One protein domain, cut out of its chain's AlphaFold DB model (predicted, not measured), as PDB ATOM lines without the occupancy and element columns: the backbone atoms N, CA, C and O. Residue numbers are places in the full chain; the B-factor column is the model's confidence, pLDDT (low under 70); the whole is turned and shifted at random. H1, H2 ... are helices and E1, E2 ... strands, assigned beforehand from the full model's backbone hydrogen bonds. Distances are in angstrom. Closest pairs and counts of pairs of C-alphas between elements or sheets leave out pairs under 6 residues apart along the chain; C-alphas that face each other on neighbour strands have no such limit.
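This is residues 140 to 193 of the 195 residues of the protein "Integrase catalytic domain-containing protein" of Brevibacterium mcbrellneri ATCC 49030 (UniProt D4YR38). A narrow, twisted sheet of three strands, E1, E2 and E3, is covered on one face by a single helix, H1, which crosses it slantwise; the other face is bare. The sheet is a meander, each strand the antiparallel neighbour of the one before, in the order E1, E2, E3, and with H1 it makes two layers, a helix on one face of a sheet. The 54 printed residues hold three named strands and then one named helix, a mixed class. The whole is elongated, 37 by 23 by 14 A, and only just compact, close to loose, with a radius of gyration of the C-alphas of 11.9 A.

Find C-alpha 140 at (-2.806, -27.999, -11.011); from there E1 runs 23.0 A to residue 147. E2, residues 153 to 161, covers 26.5 A, and E3, residues 167 to 173, 17.1 A. H1, residues 178 to 192, runs 20.9 A to C-alpha 192 at (-14.379, -25.612, -3.327).

Look first at the hairpin E1 and E2, antiparallel at 156 degrees, where N 146 and O 154 are 2.8 A apart. In the hairpin E2 and E3, at 167 degrees, N 157 and O 171 are 3.0 A apart. H1 is on the sheet at a height of 9.1 A, over E2 and E3, at 33 degrees to E3 on the local plane. Its closest C-alphas to E3 are those of Ala 188 and His 169, 5.7 A apart. In H1 every O i to N i+4 pair is within hydrogen-bond range.

The C-alphas farthest apart, those of Asp 150 and Gly 193, are 37.5 A apart. The three links are tight, the printed part has no cut, and no printed residue is under 70 in pLDDT.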
ATOM      1  N   GLN A 140      -3.761 -28.412  -9.990       96.31
ATOM      2  CA  GLN A 140      -2.806 -27.999 -11.011       96.31
ATOM      3  C   GLN A 140      -3.383 -26.801 -11.752       96.31
ATOM      4  O   GLN A 140      -4.563 -26.807 -12.100       96.31
ATOM      5  N   SER A 141      -2.544 -25.800 -12.010       96.94
ATOM      6  CA  SER A 141      -2.886 -24.683 -12.883       96.94
ATOM      7  C   SER A 141      -2.012 -24.712 -14.119       96.94
ATOM      8  O   SER A 141      -0.802 -24.923 -14.027       96.94
ATOM      9  N   ASP A 142      -2.631 -24.435 -15.257       97.00
ATOM     10  CA  ASP A 142      -1.941 -24.113 -16.500       97.00
ATOM     11  C   ASP A 142      -2.785 -23.115 -17.298       97.00
ATOM     12  O   ASP A 142      -3.999 -22.991 -17.063       97.00
ATOM     13  N   PHE A 143      -2.153 -22.406 -18.231       96.19
ATOM     14  CA  PHE A 143      -2.854 -21.551 -19.178       96.19
ATOM     15  C   PHE A 143      -2.487 -21.885 -20.621       96.19
ATOM     16  O   PHE A 143      -1.356 -22.232 -20.949       96.19
ATOM     17  N   THR A 144      -3.474 -21.795 -21.505       97.06
ATOM     18  CA  THR A 144      -3.326 -22.114 -22.928       97.06
ATOM     19  C   THR A 144      -3.616 -20.881 -23.771       97.06
ATOM     20  O   THR A 144      -4.618 -20.204 -23.545       97.06
ATOM     21  N   HIS A 145      -2.755 -20.613 -24.755       97.31
ATOM     22  CA  HIS A 145      -3.007 -19.593 -25.770       97.31
ATOM     23  C   HIS A 145      -4.108 -20.046 -26.723       97.31
ATOM     24  O   HIS A 145      -4.087 -21.169 -27.234       97.31
ATOM     25  N   TRP A 146      -5.049 -19.150 -26.983       96.50
ATOM     26  CA  TRP A 146      -6.169 -19.380 -27.870       96.50
ATOM     27  C   TRP A 146      -6.473 -18.114 -28.682       96.50
ATOM     28  O   TRP A 146      -6.924 -17.120 -28.111       96.50
ATOM     29  N   PRO A 147      -6.269 -18.118 -30.009       96.31
ATOM     30  CA  PRO A 147      -6.673 -16.997 -30.842       96.31
ATOM     31  C   PRO A 147      -8.197 -16.986 -31.035       96.31
ATOM     32  O   PRO A 147      -8.812 -18.012 -31.337       96.31
ATOM     33  N   LEU A 148      -8.815 -15.815 -30.892       94.69
ATOM     34  CA  LEU A 148     -10.220 -15.597 -31.235       94.69
ATOM     35  C   LEU A 148     -10.426 -15.604 -32.758       94.69
ATOM     36  O   LEU A 148      -9.476 -15.584 -33.541       94.69
ATOM     37  N   ALA A 149     -11.689 -15.618 -33.195       95.81
ATOM     38  CA  ALA A 149     -12.045 -15.667 -34.617       95.81
ATOM     39  C   ALA A 149     -11.499 -14.479 -35.435       95.81
ATOM     40  O   ALA A 149     -11.315 -14.601 -36.644       95.81
ATOM     41  N   ASP A 150     -11.237 -13.347 -34.782       95.75
ATOM     42  CA  ASP A 150     -10.635 -12.151 -35.376       95.75
ATOM     43  C   ASP A 150      -9.094 -12.138 -35.313       95.75
ATOM     44  O   ASP A 150      -8.465 -11.187 -35.773       95.75
ATOM     45  N   GLY A 151      -8.477 -13.196 -34.779       94.19
ATOM     46  CA  GLY A 151      -7.030 -13.329 -34.623       94.19
ATOM     47  C   GLY A 151      -6.463 -12.704 -33.347       94.19
ATOM     48  O   GLY A 151      -5.250 -12.770 -33.148       94.19
ATOM     49  N   THR A 152      -7.293 -12.125 -32.475       95.75
ATOM     50  CA  THR A 152      -6.846 -11.609 -31.173       95.75
ATOM     51  C   THR A 152      -6.351 -12.758 -30.294       95.75
ATOM     52  O   THR A 152      -7.094 -13.712 -30.061       95.75
ATOM     53  N   ASP A 153      -5.113 -12.678 -29.796       95.75
ATOM     54  CA  ASP A 153      -4.566 -13.680 -28.873       95.75
ATOM     55  C   ASP A 153      -5.210 -13.543 -27.487       95.75
ATOM     56  O   ASP A 153      -5.390 -12.434 -26.976       95.75
ATOM     57  N   THR A 154      -5.571 -14.674 -26.890       97.81
ATOM     58  CA  THR A 154      -6.118 -14.748 -25.534       97.81
ATOM     59  C   THR A 154      -5.494 -15.913 -24.791       97.81
ATOM     60  O   THR A 154      -5.042 -16.884 -25.389       97.81
ATOM     61  N   GLU A 155      -5.478 -15.833 -23.471       98.31
ATOM     62  CA  GLU A 155      -4.957 -16.878 -22.604       98.31
ATOM     63  C   GLU A 155      -6.075 -17.381 -21.694       98.31
ATOM     64  O   GLU A 155      -6.773 -16.610 -21.033       98.31
ATOM     65  N   ILE A 156      -6.256 -18.697 -21.667       98.25
ATOM     66  CA  ILE A 156      -7.277 -19.358 -20.855       98.25
ATOM     67  C   ILE A 156      -6.574 -20.024 -19.685       98.25
ATOM     68  O   ILE A 156      -5.837 -20.983 -19.900       98.25
ATOM     69  N   ILE A 157      -6.807 -19.538 -18.465       98.38
ATOM     70  CA  ILE A 157      -6.323 -20.182 -17.238       98.38
ATOM     71  C   ILE A 157      -7.333 -21.217 -16.758       98.38
ATOM     72  O   ILE A 157      -8.545 -20.985 -16.776       98.38
ATOM     73  N   SER A 158      -6.816 -22.357 -16.313       98.25
ATOM     74  CA  SER A 158      -7.596 -23.477 -15.799       98.25
ATOM     75  C   SER A 158      -7.003 -23.984 -14.487       98.25
ATOM     76  O   SER A 158      -5.786 -24.133 -14.387       98.25
ATOM     77  N   TRP A 159      -7.864 -24.261 -13.507       98.06
ATOM     78  CA  TRP A 159      -7.518 -24.948 -12.263       98.06
ATOM     79  C   TRP A 159      -8.182 -26.322 -12.252       98.06
ATOM     80  O   TRP A 159      -9.403 -26.436 -12.369       98.06
ATOM     81  N   LEU A 160      -7.372 -27.372 -12.155       97.56
ATOM     82  CA  LEU A 160      -7.805 -28.761 -12.255       97.56
ATOM     83  C   LEU A 160      -7.444 -29.523 -10.981       97.56
ATOM     84  O   LEU A 160      -6.271 -29.590 -10.611       97.56
ATOM     85  N   ASP A 161      -8.421 -30.180 -10.366       97.12
ATOM     86  CA  ASP A 161      -8.152 -31.170  -9.327       97.12
ATOM     87  C   ASP A 161      -7.489 -32.414  -9.940       97.12
ATOM     88  O   ASP A 161      -8.056 -33.094 -10.803       97.12
ATOM     89  N   ASP A 162      -6.277 -32.737  -9.495       96.25
ATOM     90  CA  ASP A 162      -5.463 -33.775 -10.135       96.25
ATOM     91  C   ASP A 162      -6.028 -35.194  -9.932       96.25
ATOM     92  O   ASP A 162      -5.872 -36.066 -10.800       96.25
ATOM     93  N   HIS A 163      -6.736 -35.441  -8.825       95.50
ATOM     94  CA  HIS A 163      -7.339 -36.746  -8.570       95.50
ATOM     95  C   HIS A 163      -8.628 -36.949  -9.375       95.50
ATOM     96  O   HIS A 163      -8.719 -37.904 -10.150       95.50
ATOM     97  N   SER A 164      -9.624 -36.084  -9.200       95.00
ATOM     98  CA  SER A 164     -10.951 -36.230  -9.814       95.00
ATOM     99  C   SER A 164     -11.000 -35.782 -11.274       95.00
ATOM    100  O   SER A 164     -11.928 -36.162 -11.987       95.00
ATOM    101  N   ARG A 165     -10.003 -35.010 -11.734       94.25
ATOM    102  CA  ARG A 165     -10.019 -34.292 -13.022       94.25
ATOM    103  C   ARG A 165     -11.188 -33.314 -13.141       94.25
ATOM    104  O   ARG A 165     -11.575 -32.955 -14.249       94.25
ATOM    105  N   TYR A 166     -11.736 -32.890 -12.006       96.62
ATOM    106  CA  TYR A 166     -12.727 -31.832 -11.943       96.62
ATOM    107  C   TYR A 166     -12.053 -30.477 -12.165       96.62
ATOM    108  O   TYR A 166     -10.986 -30.210 -11.613       96.62
ATOM    109  N   LEU A 167     -12.670 -29.635 -12.989       97.62
ATOM    110  CA  LEU A 167     -12.180 -28.296 -13.279       97.62
ATOM    111  C   LEU A 167     -12.793 -27.327 -12.265       97.62
ATOM    112  O   LEU A 167     -13.986 -27.045 -12.332       97.62
ATOM    113  N   THR A 168     -11.987 -26.876 -11.307       98.06
ATOM    114  CA  THR A 168     -12.433 -26.008 -10.208       98.06
ATOM    115  C   THR A 168     -12.585 -24.560 -10.648       98.06
ATOM    116  O   THR A 168     -13.391 -23.838 -10.076       98.06
ATOM    117  N   HIS A 169     -11.858 -24.142 -11.687       98.25
ATOM    118  CA  HIS A 169     -12.020 -22.821 -12.289       98.25
ATOM    119  C   HIS A 169     -11.543 -22.794 -13.737       98.25
ATOM    120  O   HIS A 169     -10.577 -23.468 -14.101       98.25
ATOM    121  N   ILE A 170     -12.197 -21.976 -14.560       98.19
ATOM    122  CA  ILE A 170     -11.750 -21.654 -15.915       98.19
ATOM    123  C   ILE A 170     -12.183 -20.245 -16.299       98.19
ATOM    124  O   ILE A 170     -13.332 -19.858 -16.103       98.19
ATOM    125  N   SER A 171     -11.263 -19.471 -16.870       98.06
ATOM    126  CA  SER A 171     -11.564 -18.123 -17.359       98.06
ATOM    127  C   SER A 171     -10.599 -17.709 -18.469       98.06
ATOM    128  O   SER A 171      -9.449 -18.148 -18.494       98.06
ATOM    129  N   ALA A 172     -11.079 -16.880 -19.397       97.75
ATOM    130  CA  ALA A 172     -10.291 -16.340 -20.502       97.75
ATOM    131  C   ALA A 172      -9.891 -14.889 -20.216       97.75
ATOM    132  O   ALA A 172     -10.709 -14.097 -19.747       97.75
ATOM    133  N   HIS A 173      -8.647 -14.543 -20.532       97.00
ATOM    134  CA  HIS A 173      -8.055 -13.229 -20.292       97.00
ATOM    135  C   HIS A 173      -7.253 -12.788 -21.520       97.00
ATOM    136  O   HIS A 173      -6.707 -13.636 -22.221       97.00
ATOM    137  N   PRO A 174      -7.100 -11.478 -21.782       96.56
ATOM    138  CA  PRO A 174      -6.177 -11.013 -22.820       96.56
ATOM    139  C   PRO A 174      -4.725 -11.447 -22.555       96.56
ATOM    140  O   PRO A 174      -3.985 -11.762 -23.479       96.56
ATOM    141  N   ARG A 175      -4.317 -11.458 -21.279       97.12
ATOM    142  CA  ARG A 175      -3.006 -11.914 -20.807       97.12
ATOM    143  C   ARG A 175      -3.114 -12.328 -19.342       97.12
ATOM    144  O   ARG A 175      -3.607 -11.549 -18.527       97.12
ATOM    145  N   ILE A 176      -2.619 -13.506 -18.994       97.44
ATOM    146  CA  ILE A 176      -2.492 -13.982 -17.622       97.44
ATOM    147  C   ILE A 176      -1.312 -13.283 -16.956       97.44
ATOM    148  O   ILE A 176      -0.195 -13.203 -17.469       97.44
ATOM    149  N   THR A 177      -1.579 -12.766 -15.764       97.62
ATOM    150  CA  THR A 177      -0.586 -12.165 -14.879       97.62
ATOM    151  C   THR A 177      -0.570 -12.925 -13.561       97.62
ATOM    152  O   THR A 177      -1.524 -13.629 -13.235       97.62
ATOM    153  N   GLY A 178       0.487 -12.758 -12.763       97.44
ATOM    154  CA  GLY A 178       0.546 -13.375 -11.434       97.44
ATOM    155  C   GLY A 178      -0.637 -12.989 -10.539       97.44
ATOM    156  O   GLY A 178      -1.108 -13.822  -9.776       97.44
ATOM    157  N   HIS A 179      -1.166 -11.767 -10.677       98.12
ATOM    158  CA  HIS A 179      -2.352 -11.335  -9.936       98.12
ATOM    159  C   HIS A 179      -3.591 -12.139 -10.339       98.12
ATOM    160  O   HIS A 179      -4.258 -12.678  -9.469       98.12
ATOM    161  N   ILE A 180      -3.817 -12.326 -11.644       98.12
ATOM    162  CA  ILE A 180      -4.927 -13.143 -12.156       98.12
ATOM    163  C   ILE A 180      -4.815 -14.593 -11.664       98.12
ATOM    164  O   ILE A 180      -5.819 -15.195 -11.291       98.12
ATOM    165  N   VAL A 181      -3.604 -15.162 -11.621       98.06
ATOM    166  CA  VAL A 181      -3.391 -16.512 -11.068       98.06
ATOM    167  C   VAL A 181      -3.830 -16.569  -9.602       98.06
ATOM    168  O   VAL A 181      -4.562 -17.478  -9.224       98.06
ATOM    169  N   VAL A 182      -3.424 -15.596  -8.783       98.12
ATOM    170  CA  VAL A 182      -3.805 -15.540  -7.362       98.12
ATOM    171  C   VAL A 182      -5.309 -15.333  -7.193       98.12
ATOM    172  O   VAL A 182      -5.924 -16.047  -6.409       98.12
ATOM    173  N   ASP A 183      -5.912 -14.410  -7.939       98.31
ATOM    174  CA  ASP A 183      -7.335 -14.087  -7.806       98.31
ATOM    175  C   ASP A 183      -8.212 -15.281  -8.189       98.31
ATOM    176  O   ASP A 183      -9.113 -15.657  -7.443       98.31
ATOM    177  N   THR A 184      -7.901 -15.932  -9.313       98.25
ATOM    178  CA  THR A 184      -8.637 -17.119  -9.771       98.25
ATOM    179  C   THR A 184      -8.424 -18.329  -8.865       98.25
ATOM    180  O   THR A 184      -9.339 -19.133  -8.699       98.25
ATOM    181  N   PHE A 185      -7.248 -18.456  -8.239       98.25
ATOM    182  CA  PHE A 185      -7.032 -19.450  -7.189       98.25
ATOM    183  C   PHE A 185      -7.944 -19.183  -5.993       98.25
ATOM    184  O   PHE A 185      -8.655 -20.084  -5.559       98.25
ATOM    185  N   LEU A 186      -7.952 -17.949  -5.479       98.12
ATOM    186  CA  LEU A 186      -8.760 -17.580  -4.318       98.12
ATOM    187  C   LEU A 186     -10.259 -17.767  -4.594       98.12
ATOM    188  O   LEU A 186     -10.944 -18.393  -3.788       98.12
ATOM    189  N   GLU A 187     -10.738 -17.345  -5.766       98.00
ATOM    190  CA  GLU A 187     -12.119 -17.567  -6.215       98.00
ATOM    191  C   GLU A 187     -12.487 -19.060  -6.227       98.00
ATOM    192  O   GLU A 187     -13.537 -19.453  -5.713       98.00
ATOM    193  N   ALA A 188     -11.603 -19.912  -6.754       97.94
ATOM    194  CA  ALA A 188     -11.807 -21.356  -6.747       97.94
ATOM    195  C   ALA A 188     -11.844 -21.919  -5.315       97.94
ATOM    196  O   ALA A 188     -12.670 -22.784  -5.006       97.94
ATOM    197  N   THR A 189     -10.983 -21.420  -4.422       98.00
ATOM    198  CA  THR A 189     -10.934 -21.870  -3.021       98.00
ATOM    199  C   THR A 189     -12.146 -21.430  -2.207       98.00
ATOM    200  O   THR A 189     -12.584 -22.180  -1.337       98.00
ATOM    201  N   ASP A 190     -12.748 -20.283  -2.522       98.00
ATOM    202  CA  ASP A 190     -13.988 -19.835  -1.881       98.00
ATOM    203  C   ASP A 190     -15.164 -20.771  -2.210       98.00
ATOM    204  O   ASP A 190     -16.048 -20.986  -1.379       98.00
ATOM    205  N   GLN A 191     -15.166 -21.371  -3.404       97.12
ATOM    206  CA  GLN A 191     -16.222 -22.289  -3.847       97.12
ATOM    207  C   GLN A 191     -15.982 -23.742  -3.422       97.12
ATOM    208  O   GLN A 191     -16.931 -24.463  -3.102       97.12
ATOM    209  N   HIS A 192     -14.728 -24.194  -3.449       96.88
ATOM    210  CA  HIS A 192     -14.379 -25.612  -3.327       96.88
ATOM    211  C   HIS A 192     -13.558 -25.956  -2.078       96.88
ATOM    212  O   HIS A 192     -13.320 -27.133  -1.810       96.88
ATOM    213  N   GLY A 193     -13.189 -24.954  -1.279       96.69
ATOM    214  CA  GLY A 193     -12.249 -25.095  -0.175       96.69
ATOM    215  C   GLY A 193     -10.796 -25.098  -0.649       96.69
ATOM    216  O   GLY A 193     -10.502 -25.136  -1.843       96.69
TER     217      GLY A 193